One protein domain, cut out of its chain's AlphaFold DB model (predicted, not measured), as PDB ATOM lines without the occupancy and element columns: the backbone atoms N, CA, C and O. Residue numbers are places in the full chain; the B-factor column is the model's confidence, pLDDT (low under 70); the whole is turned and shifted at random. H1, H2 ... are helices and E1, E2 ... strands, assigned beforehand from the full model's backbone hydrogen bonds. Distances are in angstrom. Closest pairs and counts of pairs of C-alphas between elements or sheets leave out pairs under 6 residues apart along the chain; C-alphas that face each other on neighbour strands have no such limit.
ATOM      1  N   ALA A  53     -20.864  -2.468  38.733       86.88
ATOM      2  CA  ALA A  53     -21.853  -3.465  39.090       86.88
ATOM      3  C   ALA A  53     -23.124  -3.263  38.278       86.88
ATOM      4  O   ALA A  53     -23.400  -2.185  37.749       86.88
ATOM      5  N   TYR A  54     -23.903  -4.335  38.202       85.44
ATOM      6  CA  TYR A  54     -25.225  -4.286  37.607       85.44
ATOM      7  C   TYR A  54     -26.145  -3.456  38.506       85.44
ATOM      8  O   TYR A  54     -26.177  -3.665  39.723       85.44
ATOM      9  N   HIS A  55     -26.874  -2.502  37.922       89.50
ATOM     10  CA  HIS A  55     -27.605  -1.506  38.699       89.50
ATOM     11  C   HIS A  55     -28.700  -2.085  39.604       89.50
ATOM     12  O   HIS A  55     -28.908  -1.522  40.672       89.50
ATOM     13  N   ALA A  56     -29.393  -3.176  39.241       90.06
ATOM     14  CA  ALA A  56     -30.664  -3.529  39.893       90.06
ATOM     15  C   ALA A  56     -30.577  -3.710  41.410       90.06
ATOM     16  O   ALA A  56     -31.496  -3.313  42.118       90.06
ATOM     17  N   VAL A  57     -29.479  -4.264  41.930       91.25
ATOM     18  CA  VAL A  57     -29.294  -4.401  43.384       91.25
ATOM     19  C   VAL A  57     -29.174  -3.025  44.039       91.25
ATOM     20  O   VAL A  57     -29.865  -2.748  45.016       91.25
ATOM     21  N   ALA A  58     -28.354  -2.140  43.465       90.81
ATOM     22  CA  ALA A  58     -28.209  -0.772  43.945       90.81
ATOM     23  C   ALA A  58     -29.528   0.003  43.811       90.81
ATOM     24  O   ALA A  58     -29.963   0.629  44.769       90.81
ATOM     25  N   SER A  59     -30.216  -0.098  42.671       90.00
ATOM     26  CA  SER A  59     -31.493   0.574  42.422       90.00
ATOM     27  C   SER A  59     -32.603   0.095  43.365       90.00
ATOM     28  O   SER A  59     -33.338   0.914  43.917       90.00
ATOM     29  N   ALA A  60     -32.689  -1.215  43.617       90.75
ATOM     30  CA  ALA A  60     -33.620  -1.797  44.582       90.75
ATOM     31  C   ALA A  60     -33.348  -1.311  46.010       90.75
ATOM     32  O   ALA A  60     -34.280  -1.063  46.774       90.75
ATOM     33  N   MET A  61     -32.075  -1.150  46.373       90.06
ATOM     34  CA  MET A  61     -31.685  -0.610  47.672       90.06
ATOM     35  C   MET A  61     -31.877   0.901  47.742       90.06
ATOM     36  O   MET A  61     -32.223   1.420  48.792       90.06
ATOM     37  N   GLU A  62     -31.698   1.656  46.669       86.25
ATOM     38  CA  GLU A  62     -31.944   3.096  46.692       86.25
ATOM     39  C   GLU A  62     -33.437   3.418  46.835       86.25
ATOM     40  O   GLU A  62     -33.770   4.413  47.477       86.25
ATOM     41  N   ASP A  63     -34.329   2.549  46.342       75.69
ATOM     42  CA  ASP A  63     -35.796   2.614  46.500       75.69
ATOM     43  C   ASP A  63     -36.437   3.906  45.942       75.69
ATOM     44  O   ASP A  63     -37.616   4.179  46.162       75.69
ATOM     45  N   ARG A  64     -35.680   4.726  45.195       65.50
ATOM     46  CA  ARG A  64     -36.065   6.101  44.813       65.50
ATOM     47  C   ARG A  64     -37.257   6.200  43.863       65.50
ATOM     48  O   ARG A  64     -37.809   7.282  43.704       65.50
ATOM     49  N   HIS A  65     -37.674   5.090  43.265       69.12
ATOM     50  CA  HIS A  65     -38.760   5.058  42.287       69.12
ATOM     51  C   HIS A  65     -39.739   3.909  42.517       69.12
ATOM     52  O   HIS A  65     -40.563   3.639  41.655       69.12
ATOM     53  N   ARG A  66     -39.692   3.217  43.663       71.12
ATOM     54  CA  ARG A  66     -40.479   1.986  43.846       71.12
ATOM     55  C   ARG A  66     -41.980   2.164  43.613       71.12
ATOM     56  O   ARG A  66     -42.618   1.248  43.111       71.12
ATOM     57  N   LEU A  67     -42.517   3.339  43.937       75.19
ATOM     58  CA  LEU A  67     -43.945   3.652  43.825       75.19
ATOM     59  C   LEU A  67     -44.306   4.519  42.606       75.19
ATOM     60  O   LEU A  67     -45.479   4.826  42.419       75.19
ATOM     61  N   ASP A  68     -43.333   4.919  41.786       90.31
ATOM     62  CA  ASP A  68     -43.563   5.765  40.610       90.31
ATOM     63  C   ASP A  68     -43.366   4.945  39.331       90.31
ATOM     64  O   ASP A  68     -42.241   4.729  38.872       90.31
ATOM     65  N   GLY A  69     -44.481   4.485  38.753       92.69
ATOM     66  CA  GLY A  69     -44.479   3.684  37.530       92.69
ATOM     67  C   GLY A  69     -43.861   4.409  36.333       92.69
ATOM     68  O   GLY A  69     -43.128   3.792  35.560       92.69
ATOM     69  N   ARG A  70     -44.073   5.727  36.202       95.75
ATOM     70  CA  ARG A  70     -43.548   6.507  35.068       95.75
ATOM     71  C   ARG A  70     -42.034   6.645  35.169       95.75
ATOM     72  O   ARG A  70     -41.320   6.375  34.203       95.75
ATOM     73  N   ALA A  71     -41.533   6.985  36.356       93.25
ATOM     74  CA  ALA A  71     -40.096   7.046  36.599       93.25
ATOM     75  C   ALA A  71     -39.428   5.665  36.485       93.25
ATOM     76  O   ALA A  71     -38.321   5.572  35.949       93.25
ATOM     77  N   ARG A  72     -40.092   4.584  36.927       92.81
ATOM     78  CA  ARG A  72     -39.590   3.209  36.747       92.81
ATOM     79  C   ARG A  72     -39.498   2.807  35.286       92.81
ATOM     80  O   ARG A  72     -38.478   2.244  34.900       92.81
ATOM     81  N   PHE A  73     -40.502   3.127  34.475       96.44
ATOM     82  CA  PHE A  73     -40.462   2.834  33.046       96.44
ATOM     83  C   PHE A  73     -39.321   3.584  32.349       96.44
ATOM     84  O   PHE A  73     -38.522   2.975  31.637       96.44
ATOM     85  N   ALA A  74     -39.170   4.882  32.629       95.56
ATOM     86  CA  ALA A  74     -38.060   5.668  32.097       95.56
ATOM     87  C   ALA A  74     -36.693   5.117  32.529       95.56
ATOM     88  O   ALA A  74     -35.772   5.020  31.716       95.56
ATOM     89  N   MET A  75     -36.564   4.707  33.794       93.06
ATOM     90  CA  MET A  75     -35.352   4.065  34.299       93.06
ATOM     91  C   MET A  75     -35.069   2.750  33.570       93.06
ATOM     92  O   MET A  75     -33.943   2.551  33.136       93.06
ATOM     93  N   ALA A  76     -36.073   1.891  33.376       94.38
ATOM     94  CA  ALA A  76     -35.916   0.607  32.697       94.38
ATOM     95  C   ALA A  76     -35.366   0.767  31.271       94.38
ATOM     96  O   ALA A  76     -34.474   0.029  30.855       94.38
ATOM     97  N   ILE A  77     -35.853   1.767  30.529       96.31
ATOM     98  CA  ILE A  77     -35.322   2.087  29.200       96.31
ATOM     99  C   ILE A  77     -33.879   2.597  29.293       96.31
ATOM    100  O   ILE A  77     -33.016   2.126  28.553       96.31
ATOM    101  N   LYS A  78     -33.588   3.523  30.214       93.25
ATOM    102  CA  LYS A  78     -32.232   4.073  30.369       93.25
ATOM    103  C   LYS A  78     -31.215   3.019  30.762       93.25
ATOM    104  O   LYS A  78     -30.133   2.983  30.188       93.25
ATOM    105  N   THR A  79     -31.559   2.139  31.692       90.50
ATOM    106  CA  THR A  79     -30.645   1.090  32.140       90.50
ATOM    107  C   THR A  79     -30.508  -0.035  31.123       90.50
ATOM    108  O   THR A  79     -29.545  -0.790  31.195       90.50
ATOM    109  N   CYS A  80     -31.397  -0.130  30.127       89.50
ATOM    110  CA  CYS A  80     -31.155  -0.953  28.943       89.50
ATOM    111  C   CYS A  80     -29.940  -0.450  28.145       89.50
ATOM    112  O   CYS A  80     -29.179  -1.255  27.620       89.50
ATOM    113  N   VAL A  81     -29.731   0.871  28.112       82.94
ATOM    114  CA  VAL A  81     -28.654   1.535  27.364       82.94
ATOM    115  C   VAL A  81     -27.379   1.703  28.195       82.94
ATOM    116  O   VAL A  81     -26.291   1.478  27.669       82.94
ATOM    117  N   ASP A  82     -27.516   2.092  29.464       82.38
ATOM    118  CA  ASP A  82     -26.423   2.402  30.394       82.38
ATOM    119  C   ASP A  82     -26.809   1.989  31.828       82.38
ATOM    120  O   ASP A  82     -27.197   2.794  32.674       82.38
ATOM    121  N   GLY A  83     -26.822   0.676  32.074       82.62
ATOM    122  CA  GLY A  83     -27.272   0.080  33.340       82.62
ATOM    123  C   GLY A  83     -26.149  -0.294  34.302       82.62
ATOM    124  O   GLY A  83     -26.334  -1.169  35.155       82.62
ATOM    125  N   HIS A  84     -24.979   0.319  34.163       88.25
ATOM    126  CA  HIS A  84     -23.856   0.084  35.058       88.25
ATOM    127  C   HIS A  84     -23.785   1.165  36.129       88.25
ATOM    128  O   HIS A  84     -23.976   2.350  35.873       88.25
ATOM    129  N   VAL A  85     -23.472   0.755  37.354       88.31
ATOM    130  CA  VAL A  85     -23.158   1.683  38.442       88.31
ATOM    131  C   VAL A  85     -21.743   1.414  38.935       88.31
ATOM    132  O   VAL A  85     -21.355   0.247  39.019       88.31
ATOM    133  N   PRO A  86     -20.960   2.439  39.312       89.31
ATOM    134  CA  PRO A  86     -19.675   2.216  39.962       89.31
ATOM    135  C   PRO A  86     -19.826   1.279  41.164       89.31
ATOM    136  O   PRO A  86     -20.759   1.432  41.960       89.31
ATOM    137  N   TYR A  87     -18.905   0.332  41.341       86.12
ATOM    138  CA  TYR A  87     -19.006  -0.667  42.411       86.12
ATOM    139  C   TYR A  87     -19.069  -0.036  43.816       86.12
ATOM    140  O   TYR A  87     -19.758  -0.532  44.710       86.12
ATOM    141  N   GLY A  88     -18.435   1.126  44.002       84.69
ATOM    142  CA  GLY A  88     -18.566   1.921  45.225       84.69
ATOM    143  C   GLY A  88     -20.008   2.350  45.532       84.69
ATOM    144  O   GLY A  88     -20.421   2.294  46.689       84.69
ATOM    145  N   ASN A  89     -20.804   2.710  44.516       87.00
ATOM    146  CA  ASN A  89     -22.217   3.074  44.690       87.00
ATOM    147  C   ASN A  89     -23.054   1.856  45.082       87.00
ATOM    148  O   ASN A  89     -23.864   1.935  46.002       87.00
ATOM    149  N   TYR A  90     -22.794   0.719  44.433       87.19
ATOM    150  CA  TYR A  90     -23.420  -0.563  44.746       87.19
ATOM    151  C   TYR A  90     -23.220  -0.947  46.220       87.19
ATOM    152  O   TYR A  90     -24.189  -1.214  46.932       87.19
ATOM    153  N   ARG A  91     -21.983  -0.858  46.729       87.62
ATOM    154  CA  ARG A  91     -21.692  -1.105  48.149       87.62
ATOM    155  C   ARG A  91     -22.302  -0.060  49.078       87.62
ATOM    156  O   ARG A  91     -22.832  -0.402  50.130       87.62
ATOM    157  N   ARG A  92     -22.245   1.218  48.698       88.69
ATOM    158  CA  ARG A  92     -22.801   2.312  49.503       88.69
ATOM    159  C   ARG A  92     -24.307   2.152  49.711       88.69
ATOM    160  O   ARG A  92     -24.774   2.378  50.826       88.69
ATOM    161  N   ALA A  93     -25.054   1.766  48.676       89.94
ATOM    162  CA  ALA A  93     -26.494   1.536  48.773       89.94
ATOM    163  C   ALA A  93     -26.819   0.458  49.822       89.94
ATOM    164  O   ALA A  93     -27.675   0.671  50.684       89.94
ATOM    165  N   ALA A  94     -26.067  -0.644  49.818       90.19
ATOM    166  CA  ALA A  94     -26.197  -1.717  50.798       90.19
ATOM    167  C   ALA A  94     -25.846  -1.265  52.221       90.19
ATOM    168  O   ALA A  94     -26.654  -1.428  53.137       90.19
ATOM    169  N   SER A  95     -24.699  -0.604  52.403       88.81
ATOM    170  CA  SER A  95     -24.265  -0.114  53.716       88.81
ATOM    171  C   SER A  95     -25.264   0.876  54.334       88.81
ATOM    172  O   SER A  95     -25.559   0.797  55.527       88.81
ATOM    173  N   LEU A  96     -25.851   1.770  53.526       89.94
ATOM    174  CA  LEU A  96     -26.905   2.681  53.986       89.94
ATOM    175  C   LEU A  96     -28.163   1.921  54.425       89.94
ATOM    176  O   LEU A  96     -28.751   2.254  55.451       89.94
ATOM    177  N   ARG A  97     -28.571   0.877  53.694       92.00
ATOM    178  CA  ARG A  97     -29.753   0.084  54.060       92.00
ATOM    179  C   ARG A  97     -29.545  -0.795  55.278       92.00
ATOM    180  O   ARG A  97     -30.448  -0.875  56.116       92.00
ATOM    181  N   ARG A  98     -28.348  -1.354  55.444       89.94
ATOM    182  CA  ARG A  98     -27.939  -2.048  56.669       89.94
ATOM    183  C   ARG A  98     -28.102  -1.139  57.888       89.94
ATOM    184  O   ARG A  98     -28.722  -1.548  58.864       89.94
ATOM    185  N   ALA A  99     -27.646   0.114  57.794       89.25
ATOM    186  CA  ALA A  99     -27.790   1.106  58.863       89.25
ATOM    187  C   ALA A  99     -29.260   1.442  59.193       89.25
ATOM    188  O   ALA A  99     -29.563   1.837  60.314       89.25
ATOM    189  N   THR A 100     -30.183   1.235  58.248       90.88
ATOM    190  CA  THR A 100     -31.637   1.367  58.466       90.88
ATOM    191  C   THR A 100     -32.328   0.066  58.899       90.88
ATOM    192  O   THR A 100     -33.554   0.009  58.923       90.88
ATOM    193  N   GLY A 101     -31.573  -0.992  59.215       92.56
ATOM    194  CA  GLY A 101     -32.112  -2.260  59.720       92.56
ATOM    195  C   GLY A 101     -32.586  -3.246  58.648       92.56
ATOM    196  O   GLY A 101     -33.350  -4.159  58.959       92.56
ATOM    197  N   TRP A 102     -32.167  -3.096  57.386       93.88
ATOM    198  CA  TRP A 102     -32.500  -4.088  56.359       93.88
ATOM    199  C   TRP A 102     -31.844  -5.444  56.652       93.88
ATOM    200  O   TRP A 102     -30.644  -5.534  56.932       93.88
ATOM    201  N   SER A 103     -32.650  -6.500  56.536       93.56
ATOM    202  CA  SER A 103     -32.201  -7.891  56.520       93.56
ATOM    203  C   SER A 103     -31.980  -8.384  55.089       93.56
ATOM    204  O   SER A 103     -32.463  -7.778  54.124       93.56
ATOM    205  N   ASP A 104     -31.321  -9.533  54.956       93.31
ATOM    206  CA  ASP A 104     -31.135 -10.229  53.681       93.31
ATOM    207  C   ASP A 104     -32.464 -10.488  52.966       93.31
ATOM    208  O   ASP A 104     -32.558 -10.315  51.754       93.31
ATOM    209  N   GLU A 105     -33.516 -10.869  53.699       93.62
ATOM    210  CA  GLU A 105     -34.824 -11.128  53.091       93.62
ATOM    211  C   GLU A 105     -35.488  -9.843  52.587       93.62
ATOM    212  O   GLU A 105     -36.103  -9.848  51.518       93.62
ATOM    213  N   THR A 106     -35.319  -8.722  53.294       93.38
ATOM    214  CA  THR A 106     -35.789  -7.417  52.810       93.38
ATOM    215  C   THR A 106     -35.081  -7.039  51.510       93.38
ATOM    216  O   THR A 106     -35.747  -6.668  50.541       93.38
ATOM    217  N   ALA A 107     -33.756  -7.210  51.445       92.56
ATOM    218  CA  ALA A 107     -32.983  -6.947  50.234       92.56
ATOM    219  C   ALA A 107     -33.405  -7.860  49.072       92.56
ATOM    220  O   ALA A 107     -33.687  -7.372  47.978       92.56
ATOM    221  N   ARG A 108     -33.532  -9.174  49.307       93.88
ATOM    222  CA  ARG A 108     -33.992 -10.136  48.290       93.88
ATOM    223  C   ARG A 108     -35.368  -9.766  47.745       93.88
ATOM    224  O   ARG A 108     -35.582  -9.833  46.538       93.88
ATOM    225  N   ARG A 109     -36.303  -9.371  48.615       92.75
ATOM    226  CA  ARG A 109     -37.653  -8.960  48.211       92.75
ATOM    227  C   ARG A 109     -37.636  -7.692  47.362       92.75
ATOM    228  O   ARG A 109     -38.293  -7.676  46.328       92.75
ATOM    229  N   ALA A 110     -36.875  -6.678  47.771       92.19
ATOM    230  CA  ALA A 110     -36.738  -5.436  47.015       92.19
ATOM    231  C   ALA A 110     -36.118  -5.678  45.629       92.19
ATOM    232  O   ALA A 110     -36.593  -5.135  44.637       92.19
ATOM    233  N   VAL A 111     -35.098  -6.540  45.540       93.38
ATOM    234  CA  VAL A 111     -34.491  -6.913  44.254       93.38
ATOM    235  C   VAL A 111     -35.482  -7.666  43.368       93.38
ATOM    236  O   VAL A 111     -35.604  -7.333  42.194       93.38
ATOM    237  N   ARG A 112     -36.237  -8.634  43.906       91.62
ATOM    238  CA  ARG A 112     -37.266  -9.345  43.126       91.62
ATOM    239  C   ARG A 112     -38.343  -8.405  42.582       91.62
ATOM    240  O   ARG A 112     -38.725  -8.565  41.433       91.62
ATOM    241  N   ASP A 113     -38.807  -7.449  43.387       90.50
ATOM    242  CA  ASP A 113     -39.739  -6.401  42.946       90.50
ATOM    243  C   ASP A 113     -39.142  -5.581  41.795       90.50
ATOM    244  O   ASP A 113     -39.776  -5.396  40.762       90.50
ATOM    245  N   TRP A 114     -37.880  -5.166  41.932       90.19
ATOM    246  CA  TRP A 114     -37.192  -4.392  40.903       90.19
ATOM    247  C   TRP A 114     -37.087  -5.129  39.560       90.19
ATOM    248  O   TRP A 114     -37.360  -4.545  38.508       90.19
ATOM    249  N   LEU A 115     -36.738  -6.418  39.596       90.56
ATOM    250  CA  LEU A 115     -36.538  -7.249  38.405       90.56
ATOM    251  C   LEU A 115     -37.804  -7.427  37.554       90.56
ATOM    252  O   LEU A 115     -37.689  -7.717  36.365       90.56
ATOM    253  N   GLN A 116     -38.999  -7.204  38.113       87.19
ATOM    254  CA  GLN A 116     -40.259  -7.253  37.355       87.19
ATOM    255  C   GLN A 116     -40.337  -6.180  36.261       87.19
ATOM    256  O   GLN A 116     -41.038  -6.357  35.268       87.19
ATOM    257  N   SER A 117     -39.605  -5.078  36.438       89.94
ATOM    258  CA  SER A 117     -39.571  -3.943  35.513       89.94
ATOM    259  C   SER A 117     -38.206  -3.730  34.854       89.94
ATOM    260  O   SER A 117     -37.971  -2.677  34.272       89.94
ATOM    261  N   ASP A 118     -37.288  -4.693  34.956       91.25
ATOM    262  CA  ASP A 118     -35.922  -4.517  34.472       91.25
ATOM    263  C   ASP A 118     -35.741  -4.947  33.010       91.25
ATOM    264  O   ASP A 118     -36.131  -6.046  32.604       91.25
ATOM    265  N   LEU A 119     -35.111  -4.088  32.206       93.56
ATOM    266  CA  LEU A 119     -34.846  -4.334  30.785       93.56
ATOM    267  C   LEU A 119     -33.350  -4.449  30.462       93.56
ATOM    268  O   LEU A 119     -32.992  -4.527  29.284       93.56
ATOM    269  N   ASN A 120     -32.465  -4.465  31.462       91.88
ATOM    270  CA  ASN A 120     -31.031  -4.483  31.202       91.88
ATOM    271  C   ASN A 120     -30.595  -5.811  30.542       91.88
ATOM    272  O   ASN A 120     -30.991  -6.894  31.001       91.88
ATOM    273  N   PRO A 121     -29.731  -5.770  29.505       91.31
ATOM    274  CA  PRO A 121     -29.270  -6.974  28.814       91.31
ATOM    275  C   PRO A 121     -28.629  -8.041  29.712       91.31
ATOM    276  O   PRO A 121     -28.792  -9.227  29.431       91.31
ATOM    277  N   ALA A 122     -27.942  -7.661  30.795       86.62
ATOM    278  CA  ALA A 122     -27.267  -8.596  31.698       86.62
ATOM    279  C   ALA A 122     -28.239  -9.585  32.366       86.62
ATOM    280  O   ALA A 122     -27.905 -10.754  32.546       86.62
ATOM    281  N   VAL A 123     -29.461  -9.142  32.680       88.75
ATOM    282  CA  VAL A 123     -30.522  -9.993  33.244       88.75
ATOM    283  C   VAL A 123     -31.371 -10.630  32.153       88.75
ATOM    284  O   VAL A 123     -31.666 -11.826  32.207       88.75
ATOM    285  N   GLN A 124     -31.720  -9.857  31.128       92.69
ATOM    286  CA  GLN A 124     -32.535 -10.310  30.002       92.69
ATOM    287  C   GLN A 124     -31.905 -11.515  29.274       92.69
ATOM    288  O   GLN A 124     -32.609 -12.463  28.927       92.69
ATOM    289  N   LEU A 125     -30.575 -11.562  29.131       93.62
ATOM    290  CA  LEU A 125     -29.871 -12.723  28.570       93.62
ATOM    291  C   LEU A 125     -30.064 -14.000  29.396       93.62
ATOM    292  O   LEU A 125     -30.224 -15.079  28.828       93.62
ATOM    293  N   GLY A 126     -30.111 -13.889  30.724       92.06
ATOM    294  CA  GLY A 126     -30.402 -15.023  31.593       92.06
ATOM    295  C   GLY A 126     -31.804 -15.600  31.355       92.06
ATOM    296  O   GLY A 126     -31.993 -16.811  31.440       92.06
ATOM    297  N   ARG A 127     -32.780 -14.771  30.955       91.56
ATOM    298  CA  ARG A 127     -34.115 -15.256  30.568       91.56
ATOM    299  C   ARG A 127     -34.090 -16.079  29.284       91.56
ATOM    300  O   ARG A 127     -34.900 -16.983  29.146       91.56
ATOM    301  N   LEU A 128     -33.168 -15.807  28.366       93.00
ATOM    302  CA  LEU A 128     -33.014 -16.590  27.134       93.00
ATOM    303  C   LEU A 128     -32.271 -17.910  27.367       93.00
ATOM    304  O   LEU A 128     -32.330 -18.800  26.519       93.00
ATOM    305  N   ALA A 129     -31.567 -18.047  28.490       91.69
ATOM    306  CA  ALA A 129     -30.785 -19.232  28.797       91.69
ATOM    307  C   ALA A 129     -31.669 -20.470  29.016       91.69
ATOM    308  O   ALA A 129     -32.772 -20.406  29.566       91.69
ATOM    309  N   SER A 130     -31.141 -21.619  28.604       87.88
ATOM    310  CA  SER A 130     -31.805 -22.928  28.640       87.88
ATOM    311  C   SER A 130     -31.610 -23.690  29.954       87.88
ATOM    312  O   SER A 130     -32.292 -24.680  30.200       87.88
ATOM    313  N   SER A 131     -30.665 -23.264  30.795       88.00
ATOM    314  CA  SER A 131     -30.325 -23.949  32.043       88.00
ATOM    315  C   SER A 131     -29.708 -23.005  33.072       88.00
ATOM    316  O   SER A 131     -29.086 -21.998  32.723       88.00
ATOM    317  N   ARG A 132     -29.785 -23.392  34.351       90.56
ATOM    318  CA  ARG A 132     -29.116 -22.706  35.470       90.56
ATOM    319  C   ARG A 132     -27.608 -22.541  35.250       90.56
ATOM    320  O   ARG A 132     -27.054 -21.488  35.552       90.56
ATOM    321  N   ALA A 133     -26.940 -23.547  34.679       90.56
ATOM    322  CA  ALA A 133     -25.510 -23.477  34.374       90.56
ATOM    323  C   ALA A 133     -25.187 -22.377  33.348       90.56
ATOM    324  O   ALA A 133     -24.210 -21.649  33.511       90.56
ATOM    325  N   GLN A 134     -26.026 -22.220  32.320       92.38
ATOM    326  CA  GLN A 134     -25.858 -21.173  31.310       92.38
ATOM    327  C   GLN A 134     -26.159 -19.779  31.879       92.38
ATOM    328  O   GLN A 134     -25.444 -18.836  31.554       92.38
ATOM    329  N   ILE A 135     -27.141 -19.655  32.782       94.00
ATOM    330  CA  ILE A 135     -27.418 -18.409  33.523       94.00
ATOM    331  C   ILE A 135     -26.188 -17.980  34.331       94.00
ATOM    332  O   ILE A 135     -25.743 -16.841  34.218       94.00
ATOM    333  N   VAL A 136     -25.600 -18.898  35.105       93.50
ATOM    334  CA  VAL A 136     -24.388 -18.630  35.897       93.50
ATOM    335  C   VAL A 136     -23.200 -18.262  35.001       93.50
ATOM    336  O   VAL A 136     -22.445 -17.349  35.328       93.50
ATOM    337  N   ALA A 137     -23.046 -18.919  33.850       94.81
ATOM    338  CA  ALA A 137     -21.994 -18.591  32.890       94.81
ATOM    339  C   ALA A 137     -22.162 -17.184  32.289       94.81
ATOM    340  O   ALA A 137     -21.191 -16.433  32.238       94.81
ATOM    341  N   LEU A 138     -23.384 -16.795  31.904       94.81
ATOM    342  CA  LEU A 138     -23.696 -15.438  31.433       94.81
ATOM    343  C   LEU A 138     -23.442 -14.388  32.520       94.81
ATOM    344  O   LEU A 138     -22.860 -13.343  32.243       94.81
ATOM    345  N   TYR A 139     -23.828 -14.681  33.761       93.75
ATOM    346  CA  TYR A 139     -23.610 -13.777  34.888       93.75
ATOM    347  C   TYR A 139     -22.121 -13.597  35.211       93.75
ATOM    348  O   TYR A 139     -21.670 -12.485  35.468       93.75
ATOM    349  N   ASN A 140     -21.326 -14.667  35.146       93.56
ATOM    350  CA  ASN A 140     -19.879 -14.569  35.328       93.56
ATOM    351  C   ASN A 140     -19.195 -13.843  34.161       93.56
ATOM    352  O   ASN A 140     -18.301 -13.041  34.413       93.56
ATOM    353  N   LEU A 141     -19.635 -14.066  32.916       94.44
ATOM    354  CA  LEU A 141     -19.158 -13.298  31.762       94.44
ATOM    355  C   LEU A 141     -19.427 -11.800  31.963       94.44
ATOM    356  O   LEU A 141     -18.539 -10.981  31.733       94.44
ATOM    357  N   TYR A 142     -20.627 -11.450  32.435       93.38
ATOM    358  CA  TYR A 142     -20.954 -10.083  32.824       93.38
ATOM    359  C   TYR A 142     -19.978  -9.568  33.888       93.38
ATOM    360  O   TYR A 142     -19.314  -8.564  33.641       93.38
ATOM    361  N   ASN A 143     -19.834 -10.266  35.023       91.75
ATOM    362  CA  ASN A 143     -18.985  -9.826  36.135       91.75
ATOM    363  C   ASN A 143     -17.547  -9.551  35.680       91.75
ATOM    364  O   ASN A 143     -17.001  -8.493  35.984       91.75
ATOM    365  N   SER A 144     -16.961 -10.466  34.905       91.19
ATOM    366  CA  SER A 144     -15.613 -10.298  34.357       91.19
ATOM    367  C   SER A 144     -15.519  -9.129  33.379       91.19
ATOM    368  O   SER A 144     -14.512  -8.436  33.364       91.19
ATOM    369  N   SER A 145     -16.559  -8.869  32.583       91.38
ATOM    370  CA  SER A 145     -16.549  -7.783  31.595       91.38
ATOM    371  C   SER A 145     -16.586  -6.370  32.189       91.38
ATOM    372  O   SER A 145     -16.317  -5.404  31.474       91.38
ATOM    373  N   VAL A 146     -16.931  -6.251  33.475       89.50
ATOM    374  CA  VAL A 146     -17.027  -4.976  34.203       89.50
ATOM    375  C   VAL A 146     -16.089  -4.903  35.411       89.50
ATOM    376  O   VAL A 146     -16.271  -4.042  36.275       89.50
ATOM    377  N   ASP A 147     -15.117  -5.817  35.484       88.75
ATOM    378  CA  ASP A 147     -14.153  -5.936  36.582       88.75
ATOM    379  C   ASP A 147     -14.823  -6.053  37.966       88.75
ATOM    380  O   ASP A 147     -14.333  -5.545  38.977       88.75
ATOM    381  N   LEU A 148     -15.980  -6.722  38.033       86.81
ATOM    382  CA  LEU A 148     -16.645  -7.016  39.297       86.81
ATOM    383  C   LEU A 148     -15.945  -8.224  39.946       86.81
ATOM    384  O   LEU A 148     -15.943  -9.299  39.342       86.81
ATOM    385  N   PRO A 149     -15.409  -8.114  41.182       84.62
ATOM    386  CA  PRO A 149     -14.639  -9.178  41.839       84.62
ATOM    387  C   PRO A 149     -15.554 -10.268  42.419       84.62
ATOM    388  O   PRO A 149     -15.468 -10.637  43.587       84.62
ATOM    389  N   VAL A 150     -16.502 -10.745  41.615       85.62
ATOM    390  CA  VAL A 150     -17.548 -11.688  41.994       85.62
ATOM    391  C   VAL A 150     -17.541 -12.859  41.035       85.62
ATOM    392  O   VAL A 150     -17.780 -12.700  39.837       85.62
ATOM    393  N   ARG A 151     -17.401 -14.062  41.586       87.38
ATOM    394  CA  ARG A 151     -17.668 -15.304  40.862       87.38
ATOM    395  C   ARG A 151     -18.845 -16.029  41.463       87.38
ATOM    396  O   ARG A 151     -19.080 -16.002  42.668       87.38
ATOM    397  N   THR A 152     -19.581 -16.711  40.606       89.94
ATOM    398  CA  THR A 152     -20.691 -17.564  41.013       89.94
ATOM    399  C   THR A 152     -20.485 -18.971  40.481       89.94
ATOM    400  O   THR A 152     -19.961 -19.172  39.383       89.94
ATOM    401  N   ARG A 153     -20.836 -19.973  41.283       88.44
ATOM    402  CA  ARG A 153     -20.730 -21.392  40.932       88.44
ATOM    403  C   ARG A 153     -22.017 -22.103  41.301       88.44
ATOM    404  O   ARG A 153     -22.746 -21.647  42.173       88.44
ATOM    405  N   VAL A 154     -22.269 -23.232  40.648       86.06
ATOM    406  CA  VAL A 154     -23.298 -24.173  41.091       86.06
ATOM    407  C   VAL A 154     -22.601 -25.273  41.886       86.06
ATOM    408  O   VAL A 154     -21.781 -25.993  41.322       86.06
ATOM    409  N   ILE A 155     -22.893 -25.378  43.180       84.81
ATOM    410  CA  ILE A 155     -22.351 -26.387  44.098       84.81
ATOM    411  C   ILE A 155     -23.544 -27.158  44.654       84.81
ATOM    412  O   ILE A 155     -24.462 -26.548  45.189       84.81
ATOM    413  N   GLU A 156     -23.579 -28.480  44.457       85.38
ATOM    414  CA  GLU A 156     -24.699 -29.336  44.903       85.38
ATOM    415  C   GLU A 156     -26.078 -28.825  44.433       85.38
ATOM    416  O   GLU A 156     -27.087 -28.878  45.132       85.38
ATOM    417  N   GLY A 157     -26.117 -28.270  43.220       80.25
ATOM    418  CA  GLY A 157     -27.321 -27.680  42.639       80.25
ATOM    419  C   GLY A 157     -27.652 -26.272  43.140       80.25
ATOM    420  O   GLY A 157     -28.497 -25.620  42.536       80.25
ATOM    421  N   GLN A 158     -26.982 -25.745  44.161       83.31
ATOM    422  CA  GLN A 158     -27.204 -24.389  44.668       83.31
ATOM    423  C   GLN A 158     -26.255 -23.377  44.027       83.31
ATOM    424  O   GLN A 158     -25.102 -23.687  43.742       83.31
ATOM    425  N   VAL A 159     -26.735 -22.153  43.794       88.19
ATOM    426  CA  VAL A 159     -25.885 -21.060  43.311       88.19
ATOM    427  C   VAL A 159     -25.157 -20.448  44.506       88.19
ATOM    428  O   VAL A 159     -25.776 -19.883  45.403       88.19
ATOM    429  N   THR A 160     -23.833 -20.533  44.497       86.25
ATOM    430  CA  THR A 160     -22.956 -19.953  45.514       86.25
ATOM    431  C   THR A 160     -22.192 -18.778  44.922       86.25
ATOM    432  O   THR A 160     -21.624 -18.883  43.833       86.25
ATOM    433  N   ARG A 161     -22.166 -17.656  45.645       88.31
ATOM    434  CA  ARG A 161     -21.373 -16.468  45.311       88.31
ATOM    435  C   ARG A 161     -20.064 -16.478  46.100       88.31
ATOM    436  O   ARG A 161     -20.053 -16.833  47.271       88.31
ATOM    437  N   MET A 162     -18.983 -16.071  45.449       84.50
ATOM    438  CA  MET A 162     -17.638 -15.942  46.000       84.50
ATOM    439  C   MET A 162     -17.051 -14.592  45.580       84.50
ATOM    440  O   MET A 162     -17.340 -14.114  44.479       84.50
ATOM    441  N   LEU A 163     -16.218 -13.998  46.433       81.69
ATOM    442  CA  LEU A 163     -15.412 -12.834  46.076       81.69
ATOM    443  C   LEU A 163     -14.007 -13.250  45.659       81.69
ATOM    444  O   LEU A 163     -13.384 -14.088  46.312       81.69
ATOM    445  N   ASP A 164     -13.497 -12.610  44.615       76.81
ATOM    446  CA  ASP A 164     -12.092 -12.707  44.242       76.81
ATOM    447  C   ASP A 164     -11.300 -11.643  45.023       76.81
ATOM    448  O   ASP A 164     -11.435 -10.450  44.764       76.81
ATOM    449  N   GLY A 165     -10.473 -12.063  45.987       64.12
ATOM    450  CA  GLY A 165      -9.400 -11.227  46.548       64.12
ATOM    451  C   GLY A 165      -9.773 -10.119  47.548       64.12
ATOM    452  O   GLY A 165      -8.923  -9.273  47.795       64.12
ATOM    453  N   ALA A 166     -10.973 -10.096  48.144       59.38
ATOM    454  CA  ALA A 166     -11.356  -9.067  49.126       59.38
ATOM    455  C   ALA A 166     -11.758  -9.627  50.506       59.38
ATOM    456  O   ALA A 166     -12.471 -10.630  50.597       59.38
ATOM    457  N   ASP A 167     -11.370  -8.907  51.566       52.75
ATOM    458  CA  ASP A 167     -11.815  -9.118  52.949       52.75
ATOM    459  C   ASP A 167     -13.290  -8.714  53.106       52.75
ATOM    460  O   ASP A 167     -13.629  -7.560  53.381       52.75
ATOM    461  N   GLY A 168     -14.176  -9.691  52.932       60.72
ATOM    462  CA  GLY A 168     -15.586  -9.584  53.287       60.72
ATOM    463  C   GLY A 168     -16.476  -8.953  52.215       60.72
ATOM    464  O   GLY A 168     -16.277  -7.836  51.735       60.72
ATOM    465  N   ASP A 169     -17.525  -9.691  51.881       66.19
ATOM    466  CA  ASP A 169     -18.624  -9.257  51.032       66.19
ATOM    467  C   ASP A 169     -19.661  -8.499  51.854       66.19
ATOM    468  O   ASP A 169     -19.925  -8.860  53.000       66.19
ATOM    469  N   ASP A 170     -20.280  -7.468  51.282       78.88
ATOM    470  CA  ASP A 170     -21.458  -6.896  51.934       78.88
ATOM    471  C   ASP A 170     -22.597  -7.926  51.825       78.88
ATOM    472  O   ASP A 170     -22.992  -8.318  50.724       78.88
ATOM    473  N   GLU A 171     -23.094  -8.411  52.965       84.56
ATOM    474  CA  GLU A 171     -24.104  -9.477  53.027       84.56
ATOM    475  C   GLU A 171     -25.372  -9.114  52.241       84.56
ATOM    476  O   GLU A 171     -25.944  -9.969  51.562       84.56
ATOM    477  N   LEU A 172     -25.778  -7.836  52.237       89.69
ATOM    478  CA  LEU A 172     -26.956  -7.400  51.486       89.69
ATOM    479  C   LEU A 172     -26.684  -7.384  49.981       89.69
ATOM    480  O   LEU A 172     -27.559  -7.753  49.194       89.69
ATOM    481  N   CYS A 173     -25.472  -7.012  49.568       89.12
ATOM    482  CA  CYS A 173     -25.032  -7.153  48.181       89.12
ATOM    483  C   CYS A 173     -25.043  -8.622  47.735       89.12
ATOM    484  O   CYS A 173     -25.493  -8.929  46.630       89.12
ATOM    485  N   ALA A 174     -24.585  -9.539  48.590       89.19
ATOM    486  CA  ALA A 174     -24.612 -10.971  48.305       89.19
ATOM    487  C   ALA A 174     -26.034 -11.502  48.201       89.19
ATOM    488  O   ALA A 174     -26.375 -12.162  47.216       89.19
ATOM    489  N   ALA A 175     -26.883 -11.148  49.163       91.81
ATOM    490  CA  ALA A 175     -28.290 -11.502  49.160       91.81
ATOM    491  C   ALA A 175     -29.004 -10.975  47.904       91.81
ATOM    492  O   ALA A 175     -29.773 -11.716  47.293       91.81
ATOM    493  N   GLY A 176     -28.719  -9.737  47.488       92.56
ATOM    494  CA  GLY A 176     -29.278  -9.122  46.286       92.56
ATOM    495  C   GLY A 176     -28.855  -9.826  44.997       92.56
ATOM    496  O   GLY A 176     -29.710 -10.246  44.221       92.56
ATOM    497  N   SER A 177     -27.556 -10.031  44.782       90.88
ATOM    498  CA  SER A 177     -27.051 -10.716  43.581       90.88
ATOM    499  C   SER A 177     -27.524 -12.165  43.477       90.88
ATOM    500  O   SER A 177     -27.914 -12.618  42.400       90.88
ATOM    501  N   LEU A 178     -27.569 -12.891  44.599       92.38
ATOM    502  CA  LEU A 178     -28.146 -14.235  44.632       92.38
ATOM    503  C   LEU A 178     -29.656 -14.214  44.357       92.38
ATOM    504  O   LEU A 178     -30.155 -15.129  43.706       92.38
ATOM    505  N   ALA A 179     -30.387 -13.172  44.775       93.69
ATOM    506  CA  ALA A 179     -31.800 -13.015  44.424       93.69
ATOM    507  C   ALA A 179     -32.010 -12.884  42.910       93.69
ATOM    508  O   ALA A 179     -32.944 -13.494  42.390       93.69
ATOM    509  N   VAL A 180     -31.135 -12.149  42.208       93.00
ATOM    510  CA  VAL A 180     -31.163 -12.044  40.737       93.00
ATOM    511  C   VAL A 180     -31.010 -13.425  40.105       93.00
ATOM    512  O   VAL A 180     -31.869 -13.855  39.337       93.00
ATOM    513  N   LEU A 181     -29.953 -14.157  40.469       92.75
ATOM    514  CA  LEU A 181     -29.676 -15.483  39.913       92.75
ATOM    515  C   LEU A 181     -30.778 -16.493  40.233       92.75
ATOM    516  O   LEU A 181     -31.179 -17.253  39.352       92.75
ATOM    517  N   HIS A 182     -31.289 -16.493  41.464       91.25
ATOM    518  CA  HIS A 182     -32.391 -17.365  41.861       91.25
ATOM    519  C   HIS A 182     -33.666 -17.063  41.081       91.25
ATOM    520  O   HIS A 182     -34.308 -18.000  40.619       91.25
ATOM    521  N   TRP A 183     -34.019 -15.789  40.901       90.75
ATOM    522  CA  TRP A 183     -35.227 -15.409  40.172       90.75
ATOM    523  C   TRP A 183     -35.181 -15.881  38.715       90.75
ATOM    524  O   TRP A 183     -36.073 -16.610  38.282       90.75
ATOM    525  N   ILE A 184     -34.099 -15.575  37.992       90.44
ATOM    526  CA  ILE A 184     -33.946 -15.989  36.588       90.44
ATOM    527  C   ILE A 184     -33.877 -17.521  36.467       90.44
ATOM    528  O   ILE A 184     -34.444 -18.100  35.540       90.44
ATOM    529  N   SER A 185     -33.205 -18.200  37.406       90.19
ATOM    530  CA  SER A 185     -33.106 -19.669  37.396       90.19
ATOM    531  C   SER A 185     -34.461 -20.336  37.627       90.19
ATOM    532  O   SER A 185     -34.817 -21.254  36.892       90.19
ATOM    533  N   GLN A 186     -35.245 -19.841  38.591       87.19
ATOM    534  CA  GLN A 186     -36.593 -20.348  38.851       87.19
ATOM    535  C   GLN A 186     -37.497 -20.179  37.633       87.19
ATOM    536  O   GLN A 186     -38.200 -21.114  37.263       87.19
ATOM    537  N   GLU A 187     -37.454 -19.022  36.970       83.44
ATOM    538  CA  GLU A 187     -38.223 -18.824  35.744       83.44
ATOM    539  C   GLU A 187     -37.810 -19.779  34.628       83.44
ATOM    540  O   GLU A 187     -38.671 -20.237  33.882       83.44
ATOM    541  N   ALA A 188     -36.516 -20.085  34.490       84.19
ATOM    542  CA  ALA A 188     -36.044 -21.038  33.492       84.19
ATOM    543  C   ALA A 188     -36.516 -22.468  33.772       84.19
ATOM    544  O   ALA A 188     -36.937 -23.165  32.853       84.19
ATOM    545  N   GLU A 189     -36.496 -22.883  35.034       85.62
ATOM    546  CA  GLU A 189     -36.899 -24.225  35.471       85.62
ATOM    547  C   GLU A 189     -38.410 -24.445  35.453       85.62
ATOM    548  O   GLU A 189     -38.866 -25.571  35.280       85.62
ATOM    549  N   GLN A 190     -39.194 -23.379  35.610       85.69
ATOM    550  CA  GLN A 190     -40.655 -23.439  35.561       85.69
ATOM    551  C   GLN A 190     -41.220 -23.408  34.131       85.69
ATOM    552  O   GLN A 190     -42.436 -23.533  33.958       85.69
ATOM    553  N   ARG A 191     -40.384 -23.250  33.092       86.75
ATOM    554  CA  ARG A 191     -40.854 -23.270  31.696       86.75
ATOM    555  C   ARG A 191     -41.418 -24.637  31.341       86.75
ATOM    556  O   ARG A 191     -40.773 -25.668  31.518       86.75
TER     557      ARG A 191
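Overview. This is residues 53 to 191 of the 326 residues of the protein "AraC family transcriptional regulator" of Burkholderiales bacterium (UniProt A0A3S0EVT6). The longest helix, H7, runs through the middle of a rounded body; H4 packs on it, H3 packs on its residues 172 to 173, H1 packs on both H3 and H4, and the helical hairpin H5 and H6 packs on H7 toward its other end, H5 on residues 180 to 188 and H6 on residues 181 to 189. The strand hairpin E2 and E3 packs beside H6 and H7, E2 toward H6 and E3 toward H7, while H2 lies farthest out. The 139 printed residues hold seven named helices and three named strands in the order H1 H2 E1 H3 H4 H5 H6 E2 E3 H7, mostly helix; the one sheet, E2 - E3, is antiparallel. The whole is compact, with a radius of gyration of the C-alphas of 14.2 A and spans of 37 by 35 by 26 A.

Arrangement. E2, residues 150 to 155, and E3, residues 158 to 163, form an antiparallel hairpin at 151 degrees, with N 153 and O 160 within hydrogen-bond range at 2.9 A. The closest C-alphas of E2 and H6, residues 132 to 145, are those of Asn 140 and Arg 151, 6.0 A apart. Those of E3 and H7, residues 171 to 189, are Arg 161 and Ala 174, 7.0 A apart. H7 is the hub, touching five helices. With residues 181 to 189 alone it touches H6, Arg 132 to Ser 185 at 5.4 A between closest C-alphas, at a steep tilt of 44 degrees, opposite ways. H5, residues 121 to 128, forms a helical hairpin with H6, closest C-alphas Gly 126 and Ile 135 at 4.9 A. H4, residues 104 to 115, touches H7, closest C-alphas Arg 108 and Gly 176 at 5.2 A. H1, residues 55 to 62, touches H4, closest C-alphas Ala 60 and Val 111 at 5.2 A, and H3, residues 87 to 99, closest C-alphas Ala 58 and Tyr 90 at 4.9 A. H2, residues 69 to 81, touches no helix. E1, residues 84 to 86, pairs with no named strand, but residues 53 to 54 pair antiparallel with its residues 84 to 85. Every O i to N i+4 pair is within hydrogen-bond range in H1, H3, H4, H6 and H7; H2 has 8 of 9 and H5 3 of 4.

Along the chain. H1 begins at C-alpha 55, (-27.605, -1.506, 38.699). H7 measures 26.3 A and ends at C-alpha 189, (-36.899, -24.225, 35.471). H6 measures 19.9 A, H2 18.9 A, H3 18.7 A and H4 16.5 A.

Size, cuts and confidence. The C-alphas farthest apart, of Arg 70 and Glu 156, are 41.7 A apart. The printed part has no cut and no long link. The pLDDT is under 70 at residues 64 to 65 and 165 to 169.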